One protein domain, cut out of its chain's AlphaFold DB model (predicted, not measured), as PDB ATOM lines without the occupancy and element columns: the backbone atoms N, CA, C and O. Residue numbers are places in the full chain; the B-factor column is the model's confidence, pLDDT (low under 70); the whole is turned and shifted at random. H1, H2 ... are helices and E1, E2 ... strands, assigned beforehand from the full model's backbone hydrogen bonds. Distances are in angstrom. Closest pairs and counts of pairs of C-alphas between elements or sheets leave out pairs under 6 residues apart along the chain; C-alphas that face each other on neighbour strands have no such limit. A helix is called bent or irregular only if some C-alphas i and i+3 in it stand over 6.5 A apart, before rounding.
ATOM      1  N   GLN A  13      30.869  14.636 -25.523       51.56
ATOM      2  CA  GLN A  13      30.391  15.977 -25.857       51.56
ATOM      3  C   GLN A  13      29.697  16.625 -24.655       51.56
ATOM      4  O   GLN A  13      29.048  15.945 -23.860       51.56
ATOM      5  N   ILE A  14      29.817  17.948 -24.535       52.56
ATOM      6  CA  ILE A  14      29.135  18.739 -23.506       52.56
ATOM      7  C   ILE A  14      27.793  19.217 -24.066       52.56
ATOM      8  O   ILE A  14      27.763  19.887 -25.097       52.56
ATOM      9  N   ALA A  15      26.693  18.968 -23.354       51.44
ATOM     10  CA  ALA A  15      25.362  19.504 -23.677       51.44
ATOM     11  C   ALA A  15      25.201  21.011 -23.346       51.44
ATOM     12  O   ALA A  15      24.141  21.466 -22.927       51.44
ATOM     13  N   ALA A  16      26.259  21.797 -23.542       50.16
ATOM     14  CA  ALA A  16      26.264  23.252 -23.486       50.16
ATOM     15  C   ALA A  16      27.236  23.736 -24.566       50.16
ATOM     16  O   ALA A  16      28.439  23.477 -24.492       50.16
ATOM     17  N   SER A  17      26.707  24.370 -25.613       36.47
ATOM     18  CA  SER A  17      27.498  24.811 -26.764       36.47
ATOM     19  C   SER A  17      28.588  25.797 -26.326       36.47
ATOM     20  O   SER A  17      28.304  26.783 -25.645       36.47
ATOM     21  N   GLY A  18      29.835  25.475 -26.678       38.44
ATOM     22  CA  GLY A  18      31.039  26.108 -26.156       38.44
ATOM     23  C   GLY A  18      31.425  27.420 -26.834       38.44
ATOM     24  O   GLY A  18      32.020  27.418 -27.910       38.44
ATOM     25  N   ASP A  19      31.233  28.505 -26.086       35.81
ATOM     26  CA  ASP A  19      31.854  29.818 -26.271       35.81
ATOM     27  C   ASP A  19      32.331  30.284 -24.879       35.81
ATOM     28  O   ASP A  19      31.764  29.884 -23.863       35.81
ATOM     29  N   ASN A  20      33.302  31.189 -24.770       40.94
ATOM     30  CA  ASN A  20      33.673  31.842 -23.495       40.94
ATOM     31  C   ASN A  20      32.504  32.575 -22.790       40.94
ATOM     32  O   ASN A  20      32.585  32.869 -21.600       40.94
ATOM     33  N   ASN A  21      31.403  32.829 -23.502       49.50
ATOM     34  CA  ASN A  21      30.152  33.346 -22.949       49.50
ATOM     35  C   ASN A  21      29.282  32.258 -22.275       49.50
ATOM     36  O   ASN A  21      28.468  32.557 -21.403       49.50
ATOM     37  N   SER A  22      29.465  30.984 -22.645       53.97
ATOM     38  CA  SER A  22      28.694  29.851 -22.108       53.97
ATOM     39  C   SER A  22      29.002  29.583 -20.632       53.97
ATOM     40  O   SER A  22      28.099  29.262 -19.865       53.97
ATOM     41  N   THR A  23      30.250  29.790 -20.199       58.31
ATOM     42  CA  THR A  23      30.653  29.685 -18.788       58.31
ATOM     43  C   THR A  23      29.995  30.745 -17.921       58.31
ATOM     44  O   THR A  23      29.570  30.443 -16.807       58.31
ATOM     45  N   SER A  24      29.844  31.965 -18.440       61.03
ATOM     46  CA  SER A  24      29.144  33.039 -17.733       61.03
ATOM     47  C   SER A  24      27.655  32.721 -17.612       61.03
ATOM     48  O   SER A  24      27.126  32.726 -16.511       61.03
ATOM     49  N   ALA A  25      26.997  32.308 -18.700       69.88
ATOM     50  CA  ALA A  25      25.575  31.960 -18.668       69.88
ATOM     51  C   ALA A  25      25.257  30.802 -17.704       69.88
ATOM     52  O   ALA A  25      24.300  30.883 -16.934       69.88
ATOM     53  N   VAL A  26      26.062  29.733 -17.702       76.06
ATOM     54  CA  VAL A  26      25.859  28.590 -16.792       76.06
ATOM     55  C   VAL A  26      26.110  28.993 -15.339       76.06
ATOM     56  O   VAL A  26      25.328  28.637 -14.461       76.06
ATOM     57  N   THR A  27      27.155  29.779 -15.065       71.31
ATOM     58  CA  THR A  27      27.437  30.239 -13.695       71.31
ATOM     59  C   THR A  27      26.395  31.233 -13.181       71.31
ATOM     60  O   THR A  27      25.976  31.119 -12.032       71.31
ATOM     61  N   GLU A  28      25.920  32.154 -14.022       76.44
ATOM     62  CA  GLU A  28      24.878  33.132 -13.684       76.44
ATOM     63  C   GLU A  28      23.515  32.475 -13.433       76.44
ATOM     64  O   GLU A  28      22.765  32.917 -12.564       76.44
ATOM     65  N   THR A  29      23.199  31.399 -14.157       77.62
ATOM     66  CA  THR A  29      21.920  30.678 -14.024       77.62
ATOM     67  C   THR A  29      21.963  29.530 -13.018       77.62
ATOM     68  O   THR A  29      20.943  28.884 -12.798       77.62
ATOM     69  N   THR A  30      23.110  29.283 -12.370       80.56
ATOM     70  CA  THR A  30      23.331  28.081 -11.537       80.56
ATOM     71  C   THR A  30      23.033  26.787 -12.315       80.56
ATOM     72  O   THR A  30      22.479  25.829 -11.784       80.56
ATOM     73  N   GLY A  31      23.373  26.777 -13.603       79.88
ATOM     74  CA  GLY A  31      23.212  25.623 -14.478       79.88
ATOM     75  C   GLY A  31      24.287  24.555 -14.261       79.88
ATOM     76  O   GLY A  31      25.199  24.700 -13.443       79.88
ATOM     77  N   ALA A  32      24.200  23.488 -15.054       83.00
ATOM     78  CA  ALA A  32      25.137  22.372 -15.029       83.00
ATOM     79  C   ALA A  32      25.629  22.014 -16.436       83.00
ATOM     80  O   ALA A  32      24.952  22.253 -17.436       83.00
ATOM     81  N   TYR A  33      26.808  21.399 -16.489       84.44
ATOM     82  CA  TYR A  33      27.345  20.768 -17.687       84.44
ATOM     83  C   TYR A  33      27.156  19.258 -17.583       84.44
ATOM     84  O   TYR A  33      27.483  18.663 -16.560       84.44
ATOM     85  N   VAL A  34      26.664  18.642 -18.656       87.12
ATOM     86  CA  VAL A  34      26.494  17.189 -18.741       87.12
ATOM     87  C   VAL A  34      27.318  16.673 -19.908       87.12
ATOM     88  O   VAL A  34      27.201  17.184 -21.025       87.12
ATOM     89  N   CYS A  35      28.158  15.673 -19.638       89.25
ATOM     90  CA  CYS A  35      28.942  14.986 -20.656       89.25
ATOM     91  C   CYS A  35      28.231  13.719 -21.119       89.25
ATOM     92  O   CYS A  35      27.905  12.848 -20.304       89.25
ATOM     93  N   VAL A  36      28.080  13.589 -22.433       88.62
ATOM     94  CA  VAL A  36      27.509  12.412 -23.090       88.62
ATOM     95  C   VAL A  36      28.477  11.836 -24.107       88.62
ATOM     96  O   VAL A  36      29.206  12.565 -24.769       88.62
ATOM     97  N   THR A  37      28.510  10.522 -24.201       92.25
ATOM     98  CA  THR A  37      29.284   9.727 -25.147       92.25
ATOM     99  C   THR A  37      28.628   9.722 -26.521       92.25
ATOM    100  O   THR A  37      27.416   9.903 -26.641       92.25
ATOM    101  N   ASP A  38      29.408   9.448 -27.563       89.25
ATOM    102  CA  ASP A  38      28.866   9.292 -28.918       89.25
ATOM    103  C   ASP A  38      27.781   8.198 -28.998       89.25
ATOM    104  O   ASP A  38      26.791   8.374 -29.704       89.25
ATOM    105  N   ASP A  39      27.897   7.115 -28.222       91.06
ATOM    106  CA  ASP A  39      26.869   6.068 -28.150       91.06
ATOM    107  C   ASP A  39      25.567   6.577 -27.509       91.06
ATOM    108  O   ASP A  39      24.475   6.273 -27.993       91.06
ATOM    109  N   GLU A  40      25.647   7.381 -26.442       92.81
ATOM    110  CA  GLU A  40      24.470   8.033 -25.841       92.81
ATOM    111  C   GLU A  40      23.797   8.979 -26.858       92.81
ATOM    112  O   GLU A  40      22.570   8.985 -26.987       92.81
ATOM    113  N   ILE A  41      24.587   9.716 -27.649       92.19
ATOM    114  CA  ILE A  41      24.085  10.597 -28.717       92.19
ATOM    115  C   ILE A  41      23.396   9.788 -29.823       92.19
ATOM    116  O   ILE A  41      22.285  10.124 -30.244       92.19
ATOM    117  N   LEU A  42      24.026   8.712 -30.296       91.31
ATOM    118  CA  LEU A  42      23.477   7.874 -31.360       91.31
ATOM    119  C   LEU A  42      22.203   7.150 -30.914       91.31
ATOM    120  O   LEU A  42      21.278   7.032 -31.715       91.31
ATOM    121  N   ASN A  43      22.099   6.743 -29.647       92.81
ATOM    122  CA  ASN A  43      20.871   6.167 -29.090       92.81
ATOM    123  C   ASN A  43      19.745   7.202 -28.908       92.81
ATOM    124  O   ASN A  43      18.563   6.859 -29.015       92.81
ATOM    125  N   ALA A  44      20.083   8.476 -28.692       93.75
ATOM    126  CA  ALA A  44      19.103   9.554 -28.563       93.75
ATOM    127  C   ALA A  44      18.362   9.871 -29.876       93.75
ATOM    128  O   ALA A  44      17.181  10.223 -29.838       93.75
ATOM    129  N   ILE A  45      19.001   9.701 -31.041       93.31
ATOM    130  CA  ILE A  45      18.383   9.950 -32.359       93.31
ATOM    131  C   ILE A  45      17.100   9.111 -32.570       93.31
ATOM    132  O   ILE A  45      16.031   9.692 -32.792       93.31
ATOM    133  N   PRO A  46      17.131   7.763 -32.491       93.00
ATOM    134  CA  PRO A  46      15.938   6.941 -32.664       93.00
ATOM    135  C   PRO A  46      14.942   7.108 -31.513       93.00
ATOM    136  O   PRO A  46      13.743   6.943 -31.743       93.00
ATOM    137  N   ALA A  47      15.396   7.458 -30.305       93.56
ATOM    138  CA  ALA A  47      14.504   7.764 -29.188       93.56
ATOM    139  C   ALA A  47      13.633   8.997 -29.490       93.56
ATOM    140  O   ALA A  47      12.407   8.920 -29.388       93.56
ATOM    141  N   LEU A  48      14.240  10.092 -29.962       93.31
ATOM    142  CA  LEU A  48      13.525  11.296 -30.404       93.31
ATOM    143  C   LEU A  48      12.589  11.014 -31.586       93.31
ATOM    144  O   LEU A  48      11.436  11.458 -31.589       93.31
ATOM    145  N   ALA A  49      13.050  10.237 -32.568       92.94
ATOM    146  CA  ALA A  49      12.249   9.908 -33.742       92.94
ATOM    147  C   ALA A  49      11.004   9.082 -33.379       92.94
ATOM    148  O   ALA A  49       9.910   9.370 -33.861       92.94
ATOM    149  N   ARG A  50      11.151   8.075 -32.508       92.06
ATOM    150  CA  ARG A  50      10.053   7.179 -32.105       92.06
ATOM    151  C   ARG A  50       9.118   7.807 -31.074       92.06
ATOM    152  O   ARG A  50       7.919   7.559 -31.135       92.06
ATOM    153  N   GLY A  51       9.658   8.578 -30.131       92.69
ATOM    154  CA  GLY A  51       8.893   9.156 -29.025       92.69
ATOM    155  C   GLY A  51       8.204  10.475 -29.370       92.69
ATOM    156  O   GLY A  51       7.086  10.712 -28.924       92.69
ATOM    157  N   ALA A  52       8.849  11.321 -30.180       91.44
ATOM    158  CA  ALA A  52       8.377  12.676 -30.470       91.44
ATOM    159  C   ALA A  52       8.163  12.959 -31.967       91.44
ATOM    160  O   ALA A  52       7.716  14.047 -32.322       91.44
ATOM    161  N   GLY A  53       8.495  12.018 -32.860       92.25
ATOM    162  CA  GLY A  53       8.453  12.257 -34.307       92.25
ATOM    163  C   GLY A  53       9.515  13.253 -34.787       92.25
ATOM    164  O   GLY A  53       9.376  13.826 -35.867       92.25
ATOM    165  N   VAL A  54      10.566  13.485 -33.993       92.31
ATOM    166  CA  VAL A  54      11.624  14.456 -34.298       92.31
ATOM    167  C   VAL A  54      12.834  13.734 -34.872       92.31
ATOM    168  O   VAL A  54      13.512  12.982 -34.178       92.31
ATOM    169  N   PHE A  55      13.138  13.998 -36.143       91.12
ATOM    170  CA  PHE A  55      14.349  13.495 -36.787       91.12
ATOM    171  C   PHE A  55      15.508  14.486 -36.603       91.12
ATOM    172  O   PHE A  55      15.717  15.387 -37.421       91.12
ATOM    173  N   ALA A  56      16.218  14.348 -35.483       89.94
ATOM    174  CA  ALA A  56      17.314  15.231 -35.091       89.94
ATOM    175  C   ALA A  56      18.658  14.837 -35.727       89.94
ATOM    176  O   ALA A  56      18.912  13.664 -36.002       89.94
ATOM    177  N   GLU A  57      19.527  15.828 -35.935       88.44
ATOM    178  CA  GLU A  57      20.955  15.598 -36.196       88.44
ATOM    179  C   GLU A  57      21.705  15.242 -34.889       88.44
ATOM    180  O   GLU A  57      21.173  15.514 -33.807       88.44
ATOM    181  N   PRO A  58      22.944  14.705 -34.939       87.50
ATOM    182  CA  PRO A  58      23.693  14.320 -33.737       87.50
ATOM    183  C   PRO A  58      23.847  15.438 -32.695       87.50
ATOM    184  O   PRO A  58      23.655  15.193 -31.510       87.50
ATOM    185  N   ALA A  59      24.107  16.681 -33.117       83.44
ATOM    186  CA  ALA A  59      24.235  17.815 -32.197       83.44
ATOM    187  C   ALA A  59      22.932  18.100 -31.422       83.44
ATOM    188  O   ALA A  59      22.959  18.330 -30.215       83.44
ATOM    189  N   GLY A  60      21.776  18.022 -32.092       85.00
ATOM    190  CA  GLY A  60      20.474  18.153 -31.433       85.00
ATOM    191  C   GLY A  60      20.125  16.951 -30.553       85.00
ATOM    192  O   GLY A  60      19.536  17.110 -29.485       85.00
ATOM    193  N   ALA A  61      20.533  15.748 -30.963       91.94
ATOM    194  CA  ALA A  61      20.375  14.537 -30.164       91.94
ATOM    195  C   ALA A  61      21.258  14.543 -28.906       91.94
ATOM    196  O   ALA A  61      20.836  14.017 -27.880       91.94
ATOM    197  N   ALA A  62      22.425  15.196 -28.934       93.12
ATOM    198  CA  ALA A  62      23.297  15.339 -27.770       93.12
ATOM    199  C   ALA A  62      22.644  16.133 -26.632       93.12
ATOM    200  O   ALA A  62      22.772  15.754 -25.470       93.12
ATOM    201  N   ALA A  63      21.879  17.182 -26.953       91.75
ATOM    202  CA  ALA A  63      21.109  17.917 -25.951       91.75
ATOM    203  C   ALA A  63      20.040  17.028 -25.287       91.75
ATOM    204  O   ALA A  63      19.844  17.095 -24.075       91.75
ATOM    205  N   TYR A  64      19.384  16.155 -26.059       94.06
ATOM    206  CA  TYR A  64      18.429  15.190 -25.509       94.06
ATOM    207  C   TYR A  64      19.113  14.085 -24.695       94.06
ATOM    208  O   TYR A  64      18.640  13.755 -23.613       94.06
ATOM    209  N   ALA A  65      20.241  13.546 -25.164       94.88
ATOM    210  CA  ALA A  65      21.042  12.590 -24.399       94.88
ATOM    211  C   ALA A  65      21.481  13.191 -23.053       94.88
ATOM    212  O   ALA A  65      21.386  12.540 -22.016       94.88
ATOM    213  N   GLY A  66      21.890  14.465 -23.063       94.00
ATOM    214  CA  GLY A  66      22.233  15.212 -21.856       94.00
ATOM    215  C   GLY A  66      21.047  15.355 -20.907       94.00
ATOM    216  O   GLY A  66      21.219  15.192 -19.705       94.00
ATOM    217  N   LEU A  67      19.839  15.587 -21.431       92.75
ATOM    218  CA  LEU A  67      18.615  15.605 -20.630       92.75
ATOM    219  C   LEU A  67      18.319  14.239 -19.993       92.75
ATOM    220  O   LEU A  67      18.040  14.185 -18.800       92.75
ATOM    221  N   VAL A  68      18.393  13.146 -20.757       93.50
ATOM    222  CA  VAL A  68      18.165  11.788 -20.224       93.50
ATOM    223  C   VAL A  68      19.095  11.527 -19.041       93.50
ATOM    224  O   VAL A  68      18.634  11.174 -17.959       93.50
ATOM    225  N   LYS A  69      20.383  11.825 -19.214       93.75
ATOM    226  CA  LYS A  69      21.387  11.686 -18.162       93.75
ATOM    227  C   LYS A  69      21.164  12.632 -16.983       93.75
ATOM    228  O   LYS A  69      21.309  12.229 -15.840       93.75
ATOM    229  N   ALA A  70      20.751  13.874 -17.236       91.00
ATOM    230  CA  ALA A  70      20.427  14.831 -16.179       91.00
ATOM    231  C   ALA A  70      19.251  14.363 -15.306       91.00
ATOM    232  O   ALA A  70      19.255  14.613 -14.102       91.00
ATOM    233  N   VAL A  71      18.264  13.675 -15.890       92.00
ATOM    234  CA  VAL A  71      17.174  13.042 -15.134       92.00
ATOM    235  C   VAL A  71      17.702  11.861 -14.314       92.00
ATOM    236  O   VAL A  71      17.365  11.745 -13.137       92.00
ATOM    237  N   GLU A  72      18.545  11.005 -14.900       92.00
ATOM    238  CA  GLU A  72      19.159   9.855 -14.211       92.00
ATOM    239  C   GLU A  72      20.045  10.278 -13.028       92.00
ATOM    240  O   GLU A  72      19.991   9.664 -11.961       92.00
ATOM    241  N   ASP A  73      20.793  11.368 -13.193       89.50
ATOM    242  CA  ASP A  73      21.666  11.954 -12.173       89.50
ATOM    243  C   ASP A  73      20.897  12.819 -11.149       89.50
ATOM    244  O   ASP A  73      21.485  13.324 -10.189       89.50
ATOM    245  N   GLY A  74      19.585  13.012 -11.333       88.50
ATOM    246  CA  GLY A  74      18.736  13.813 -10.446       88.50
ATOM    247  C   GLY A  74      19.010  15.321 -10.494       88.50
ATOM    248  O   GLY A  74      18.684  16.032  -9.543       88.50
ATOM    249  N   LEU A  75      19.619  15.815 -11.576       87.50
ATOM    250  CA  LEU A  75      19.857  17.244 -11.811       87.50
ATOM    251  C   LEU A  75      18.577  17.998 -12.185       87.50
ATOM    252  O   LEU A  75      18.480  19.191 -11.911       87.50
ATOM    253  N   VAL A  76      17.622  17.310 -12.813       88.62
ATOM    254  CA  VAL A  76      16.298  17.833 -13.173       88.62
ATOM    255  C   VAL A  76      15.227  16.788 -12.879       88.62
ATOM    256  O   VAL A  76      15.465  15.583 -12.996       88.62
ATOM    257  N   SER A  77      14.039  17.244 -12.502       87.94
ATOM    258  CA  SER A  77      12.902  16.389 -12.170       87.94
ATOM    259  C   SER A  77      11.916  16.232 -13.332       87.94
ATOM    260  O   SER A  77      11.816  17.070 -14.228       87.94
ATOM    261  N   ALA A  78      11.143  15.143 -13.318       85.00
ATOM    262  CA  ALA A  78      10.175  14.814 -14.367       85.00
ATOM    263  C   ALA A  78       8.969  15.776 -14.437       85.00
ATOM    264  O   ALA A  78       8.251  15.787 -15.436       85.00
ATOM    265  N   ASP A  79       8.724  16.561 -13.387       88.88
ATOM    266  CA  ASP A  79       7.684  17.596 -13.328       88.88
ATOM    267  C   ASP A  79       8.153  18.966 -13.846       88.88
ATOM    268  O   ASP A  79       7.342  19.885 -13.999       88.88
ATOM    269  N   GLU A  80       9.439  19.110 -14.170       90.44
ATOM    270  CA  GLU A  80       9.983  20.345 -14.719       90.44
ATOM    271  C   GLU A  80       9.631  20.531 -16.199       90.44
ATOM    272  O   GLU A  80       9.518  19.593 -16.990       90.44
ATOM    273  N   ARG A  81       9.490  21.796 -16.610       92.12
ATOM    274  CA  ARG A  81       9.318  22.143 -18.021       92.12
ATOM    275  C   ARG A  81      10.678  22.388 -18.654       92.12
ATOM    276  O   ARG A  81      11.300  23.417 -18.406       92.12
ATOM    277  N   ILE A  82      11.068  21.486 -19.543       91.12
ATOM    278  CA  ILE A  82      12.386  21.500 -20.174       91.12
ATOM    279  C   ILE A  82      12.241  21.744 -21.676       91.12
ATOM    280  O   ILE A  82      11.351  21.199 -22.330       91.12
ATOM    281  N   VAL A  83      13.122  22.580 -22.227       91.88
ATOM    282  CA  VAL A  83      13.218  22.843 -23.666       91.88
ATOM    283  C   VAL A  83      14.533  22.269 -24.173       91.88
ATOM    284  O   VAL A  83      15.602  22.714 -23.767       91.88
ATOM    285  N   VAL A  84      14.451  21.300 -25.084       90.75
ATOM    286  CA  VAL A  84      15.618  20.750 -25.785       90.75
ATOM    287  C   VAL A  84      15.766  21.462 -27.122       90.75
ATOM    288  O   VAL A  84      14.853  21.454 -27.950       90.75
ATOM    289  N   LEU A  85      16.920  22.088 -27.339       89.81
ATOM    290  CA  LEU A  85      17.215  22.793 -28.581       89.81
ATOM    291  C   LEU A  85      17.758  21.814 -29.621       89.81
ATOM    292  O   LEU A  85      18.900  21.375 -29.538       89.81
ATOM    293  N   ASN A  86      16.945  21.509 -30.631       88.12
ATOM    294  CA  ASN A  86      17.413  20.805 -31.818       88.12
ATOM    295  C   ASN A  86      17.814  21.817 -32.902       88.12
ATOM    296  O   ASN A  86      16.957  22.422 -33.548       88.12
ATOM    297  N   THR A  87      19.116  22.003 -33.098       84.50
ATOM    298  CA  THR A  87      19.675  23.020 -34.002       84.50
ATOM    299  C   THR A  87      19.644  22.629 -35.480       84.50
ATOM    300  O   THR A  87      19.828  23.489 -36.348       84.50
ATOM    301  N   GLY A  88      19.373  21.363 -35.804       83.88
ATOM    302  CA  GLY A  88      19.374  20.905 -37.187       83.88
ATOM    303  C   GLY A  88      18.581  19.634 -37.450       83.88
ATOM    304  O   GLY A  88      17.995  19.003 -36.577       83.88
ATOM    305  N   ASN A  89      18.482  19.311 -38.735       84.81
ATOM    306  CA  ASN A  89      17.622  18.247 -39.237       84.81
ATOM    307  C   ASN A  89      18.472  17.011 -39.537       84.81
ATOM    308  O   ASN A  89      19.510  17.145 -40.185       84.81
ATOM    309  N   GLY A  90      18.003  15.822 -39.150       84.06
ATOM    310  CA  GLY A  90      18.690  14.553 -39.408       84.06
ATOM    311  C   GLY A  90      18.986  14.280 -40.890       84.06
ATOM    312  O   GLY A  90      19.924  13.556 -41.208       84.06
ATOM    313  N   LEU A  91      18.272  14.922 -41.824       87.88
ATOM    314  CA  LEU A  91      18.562  14.859 -43.263       87.88
ATOM    315  C   LEU A  91      19.906  15.502 -43.648       87.88
ATOM    316  O   LEU A  91      20.406  15.233 -44.739       87.88
ATOM    317  N   LYS A  92      20.496  16.339 -42.784       84.50
ATOM    318  CA  LYS A  92      21.836  16.908 -42.997       84.50
ATOM    319  C   LYS A  92      22.952  15.879 -42.790       84.50
ATOM    320  O   LYS A  92      24.014  16.035 -43.384       84.50
ATOM    321  N   ASP A  93      22.712  14.836 -41.993       84.00
ATOM    322  CA  ASP A  93      23.688  13.786 -41.692       84.00
ATOM    323  C   ASP A  93      23.050  12.390 -41.737       84.00
ATOM    324  O   ASP A  93      22.800  11.717 -40.734       84.00
ATOM    325  N   ILE A  94      22.803  11.940 -42.966       85.88
ATOM    326  CA  ILE A  94      22.198  10.635 -43.244       85.88
ATOM    327  C   ILE A  94      23.096   9.488 -42.753       85.88
ATOM    328  O   ILE A  94      22.587   8.436 -42.377       85.88
ATOM    329  N   LYS A  95      24.425   9.661 -42.724       87.00
ATOM    330  CA  LYS A  95      25.353   8.598 -42.299       87.00
ATOM    331  C   LYS A  95      25.203   8.290 -40.812       87.00
ATOM    332  O   LYS A  95      25.081   7.118 -40.445       87.00
ATOM    333  N   SER A  96      25.159   9.324 -39.977       83.25
ATOM    334  CA  SER A  96      24.909   9.157 -38.542       83.25
ATOM    335  C   SER A  96      23.504   8.617 -38.282       83.25
ATOM    336  O   SER A  96      23.334   7.715 -37.463       83.25
ATOM    337  N   ALA A  97      22.506   9.073 -39.048       83.62
ATOM    338  CA  ALA A  97      21.153   8.524 -38.973       83.62
ATOM    339  C   ALA A  97      21.122   7.013 -39.271       83.62
ATOM    340  O   ALA A  97      20.585   6.247 -38.475       83.62
ATOM    341  N   MET A  98      21.751   6.557 -40.357       87.56
ATOM    342  CA  MET A  98      21.834   5.126 -40.680       87.56
ATOM    343  C   MET A  98      22.558   4.330 -39.590       87.56
ATOM    344  O   MET A  98      22.065   3.286 -39.170       87.56
ATOM    345  N   SER A  99      23.667   4.862 -39.069       86.88
ATOM    346  CA  SER A  99      24.429   4.223 -37.987       86.88
ATOM    347  C   SER A  99      23.583   4.058 -36.719       86.88
ATOM    348  O   SER A  99      23.588   2.995 -36.104       86.88
ATOM    349  N   SER A 100      22.785   5.072 -36.361       86.50
ATOM    350  CA  SER A 100      21.882   4.998 -35.205       86.50
ATOM    351  C   SER A 100      20.775   3.950 -35.379       86.50
ATOM    352  O   SER A 100      20.450   3.231 -34.436       86.50
ATOM    353  N   VAL A 101      20.226   3.813 -36.592       87.69
ATOM    354  CA  VAL A 101      19.195   2.818 -36.937       87.69
ATOM    355  C   VAL A 101      19.759   1.397 -36.844       87.69
ATOM    356  O   VAL A 101      19.093   0.508 -36.301       87.69
ATOM    357  N   GLU A 102      20.989   1.193 -37.321       86.44
ATOM    358  CA  GLU A 102      21.712  -0.076 -37.197       86.44
ATOM    359  C   GLU A 102      22.040  -0.415 -35.738       86.44
ATOM    360  O   GLU A 102      21.818  -1.553 -35.320       86.44
ATOM    361  N   MET A 103      22.494   0.569 -34.953       85.25
ATOM    362  CA  MET A 103      22.818   0.416 -33.529       85.25
ATOM    363  C   MET A 103      21.611  -0.071 -32.717       85.25
ATOM    364  O   MET A 103      21.747  -0.969 -31.890       85.25
ATOM    365  N   VAL A 104      20.406   0.437 -33.009       85.50
ATOM    366  CA  VAL A 104      19.158  -0.030 -32.371       85.50
ATOM    367  C   VAL A 104      18.514  -1.230 -33.076       85.50
ATOM    368  O   VAL A 104      17.338  -1.529 -32.855       85.50
ATOM    369  N   GLY A 105      19.254  -1.904 -33.960       85.25
ATOM    370  CA  GLY A 105      18.858  -3.164 -34.587       85.25
ATOM    371  C   GLY A 105      17.700  -3.065 -35.581       85.25
ATOM    372  O   GLY A 105      17.103  -4.086 -35.920       85.25
ATOM    373  N   THR A 106      17.353  -1.869 -36.063       84.56
ATOM    374  CA  THR A 106      16.260  -1.713 -37.033       84.56
ATOM    375  C   THR A 106      16.753  -2.084 -38.424       84.56
ATOM    376  O   THR A 106      17.629  -1.428 -38.977       84.56
ATOM    377  N   LYS A 107      16.180  -3.141 -39.006       85.81
ATOM    378  CA  LYS A 107      16.557  -3.632 -40.336       85.81
ATOM    379  C   LYS A 107      15.335  -3.736 -41.248       85.81
ATOM    380  O   LYS A 107      14.291  -4.215 -40.801       85.81
ATOM    381  N   PRO A 108      15.444  -3.323 -42.522       87.50
ATOM    382  CA  PRO A 108      14.408  -3.595 -43.508       87.50
ATOM    383  C   PRO A 108      14.196  -5.105 -43.655       87.50
ATOM    384  O   PRO A 108      15.160  -5.862 -43.763       87.50
ATOM    385  N   SER A 109      12.937  -5.537 -43.688       89.69
ATOM    386  CA  SER A 109      12.589  -6.914 -44.044       89.69
ATOM    387  C   SER A 109      12.390  -7.015 -45.553       89.69
ATOM    388  O   SER A 109      11.696  -6.188 -46.145       89.69
ATOM    389  N   TYR A 110      13.006  -8.015 -46.180       93.00
ATOM    390  CA  TYR A 110      12.801  -8.287 -47.601       93.00
ATOM    391  C   TYR A 110      11.448  -8.971 -47.818       93.00
ATOM    392  O   TYR A 110      11.121  -9.926 -47.115       93.00
ATOM    393  N   VAL A 111      10.688  -8.496 -48.808       96.06
ATOM    394  CA  VAL A 111       9.380  -9.040 -49.188       96.06
ATOM    395  C   VAL A 111       9.350  -9.207 -50.706       96.06
ATOM    396  O   VAL A 111       9.568  -8.244 -51.445       96.06
ATOM    397  N   ALA A 112       9.090 -10.422 -51.181       96.19
ATOM    398  CA  ALA A 112       8.868 -10.699 -52.595       96.19
ATOM    399  C   ALA A 112       7.594  -9.978 -53.092       96.19
ATOM    400  O   ALA A 112       6.688  -9.722 -52.300       96.19
ATOM    401  N   PRO A 113       7.464  -9.663 -54.397       96.62
ATOM    402  CA  PRO A 113       6.344  -8.875 -54.927       96.62
ATOM    403  C   PRO A 113       5.041  -9.695 -55.042       96.62
ATOM    404  O   PRO A 113       4.425  -9.764 -56.104       96.62
ATOM    405  N   ASN A 114       4.621 -10.355 -53.962       97.44
ATOM    406  CA  ASN A 114       3.364 -11.086 -53.853       97.44
ATOM    407  C   ASN A 114       2.772 -10.960 -52.437       97.44
ATOM    408  O   ASN A 114       3.474 -10.726 -51.453       97.44
ATOM    409  N   LEU A 115       1.448 -11.101 -52.347       96.69
ATOM    410  CA  LEU A 115       0.714 -10.869 -51.104       96.69
ATOM    411  C   LEU A 115       0.960 -11.958 -50.049       96.69
ATOM    412  O   LEU A 115       0.876 -11.672 -48.855       96.69
ATOM    413  N   ASP A 116       1.252 -13.188 -50.470       97.06
ATOM    414  CA  ASP A 116       1.481 -14.307 -49.553       97.06
ATOM    415  C   ASP A 116       2.779 -14.110 -48.768       97.06
ATOM    416  O   ASP A 116       2.801 -14.272 -47.547       97.06
ATOM    417  N   ASP A 117       3.831 -13.649 -49.445       96.00
ATOM    418  CA  ASP A 117       5.112 -13.342 -48.821       96.00
ATOM    419  C   ASP A 117       5.017 -12.127 -47.888       96.00
ATOM    420  O   ASP A 117       5.563 -12.147 -46.786       96.00
ATOM    421  N   LEU A 118       4.234 -11.108 -48.262       95.50
ATOM    422  CA  LEU A 118       3.946  -9.978 -47.374       95.50
ATOM    423  C   LEU A 118       3.241 -10.430 -46.089       95.50
ATOM    424  O   LEU A 118       3.636 -10.025 -44.997       95.50
ATOM    425  N   LYS A 119       2.209 -11.277 -46.199       96.12
ATOM    426  CA  LYS A 119       1.489 -11.809 -45.029       96.12
ATOM    427  C   LYS A 119       2.411 -12.627 -44.126       96.12
ATOM    428  O   LYS A 119       2.332 -12.475 -42.909       96.12
ATOM    429  N   ARG A 120       3.289 -13.449 -44.713       95.31
ATOM    430  CA  ARG A 120       4.301 -14.229 -43.987       95.31
ATOM    431  C   ARG A 120       5.221 -13.316 -43.173       95.31
ATOM    432  O   ARG A 120       5.303 -13.475 -41.959       95.31
ATOM    433  N   VAL A 121       5.838 -12.320 -43.813       94.31
ATOM    434  CA  VAL A 121       6.760 -11.382 -43.144       94.31
ATOM    435  C   VAL A 121       6.048 -10.555 -42.071       94.31
ATOM    436  O   VAL A 121       6.574 -10.374 -40.977       94.31
ATOM    437  N   MET A 122       4.822 -10.092 -42.330       93.12
ATOM    438  CA  MET A 122       4.037  -9.353 -41.335       93.12
ATOM    439  C   MET A 122       3.693 -10.205 -40.104       93.12
ATOM    440  O   MET A 122       3.703  -9.683 -38.989       93.12
ATOM    441  N   ALA A 123       3.416 -11.502 -40.281       93.00
ATOM    442  CA  ALA A 123       3.192 -12.423 -39.168       93.00
ATOM    443  C   ALA A 123       4.474 -12.657 -38.347       93.00
ATOM    444  O   ALA A 123       4.415 -12.665 -37.119       93.00
ATOM    445  N   GLU A 124       5.629 -12.783 -39.008       89.19
ATOM    446  CA  GLU A 124       6.941 -12.912 -38.354       89.19
ATOM    447  C   GLU A 124       7.290 -11.664 -37.525       89.19
ATOM    448  O   GLU A 124       7.667 -11.791 -36.362       89.19
ATOM    449  N   ILE A 125       7.095 -10.461 -38.082       86.56
ATOM    450  CA  ILE A 125       7.329  -9.186 -37.375       86.56
ATOM    451  C   ILE A 125       6.351  -9.019 -36.204       86.56
ATOM    452  O   ILE A 125       6.733  -8.550 -35.132       86.56
ATOM    453  N   GLY A 126       5.082  -9.389 -36.399       76.62
ATOM    454  CA  GLY A 126       4.050  -9.299 -35.366       76.62
ATOM    455  C   GLY A 126       4.286 -10.237 -34.179       76.62
ATOM    456  O   GLY A 126       3.912  -9.889 -33.066       76.62
ATOM    457  N   ALA A 127       4.933 -11.385 -34.394       69.25
ATOM    458  CA  ALA A 127       5.277 -12.342 -33.341       69.25
ATOM    459  C   ALA A 127       6.515 -11.942 -32.507       69.25
ATOM    460  O   ALA A 127       6.801 -12.582 -31.499       69.25
ATOM    461  N   GLN A 128       7.268 -10.924 -32.938       60.56
ATOM    462  CA  GLN A 128       8.502 -10.445 -32.297       60.56
ATOM    463  C   GLN A 128       8.302  -9.190 -31.427       60.56
ATOM    464  O   GLN A 128       9.270  -8.699 -30.844       60.56
TER     465      GLN A 128
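AT A GLANCE: This is residues 13 to 128 of the 129 residues of the protein "Pyridoxal-phosphate dependent enzyme" of Anaerolineae bacterium (UniProt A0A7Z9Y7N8). A small core of three helices, with H2 in the middle between H3 and H4 and crossed by each, has one outlying helix at each end: H1 beyond E1, and H5 at the end of a long link. These two outliers make the length, with spans of 64 by 30 by 20 A. The printed part has 116 residues, five named helices and one named strand, in the order H1 E1 H2 H3 H4 H5. The class is mostly helix, and the whole is loose, with a radius of gyration of the C-alphas of 18.6 A.

IN THESE COORDINATES: Find C-alpha 38 at (28.866, 9.292, -28.918); from there H2, residues 38 to 52, runs 20.8 A. H2 is neither bent nor irregular, but only just: C-alphas 43 and 46 are 6.1 A apart. H3, residues 58 to 72, runs 20.5 A, and H4, residues 94 to 103, 14.1 A. Look for H1, residues 20 to 29, 15.1 A long, from (33.673, 31.842, -23.495), and then E1, residues 35 to 37, 6.9 A. H5, residues 115 to 126, runs 16.2 A to C-alpha 126 at (4.050, -9.299, -35.366).

HOW THE PARTS SIT: H2 and H3 touch about perpendicular, at 89 degrees; their closest C-alphas, Ile 41 and Ala 62, are 4.9 A apart. With residues 42 to 46 alone H2 touches H4, also at 89 degrees, closest at C-alphas 42 and 100, 5.1 A. E1 pairs with no named strand, but its residues 35 to 36 pair antiparallel with residues 13 to 14. H1 and H5 touch no helix. Every O i to N i+4 pair is within hydrogen-bond range in H4 and H5, against 5 of 6 in H1, 10 of 11 in H2 and 9 of 11 in H3.

THE WHOLE: The C-alphas farthest apart, Glu 28 and Asp 116, are 63.9 A apart. The printed part has no cut; the links H3 to H4 and H4 to H5 are long. pLDDT is under 70 in residues 13 to 25 and 127 to 128.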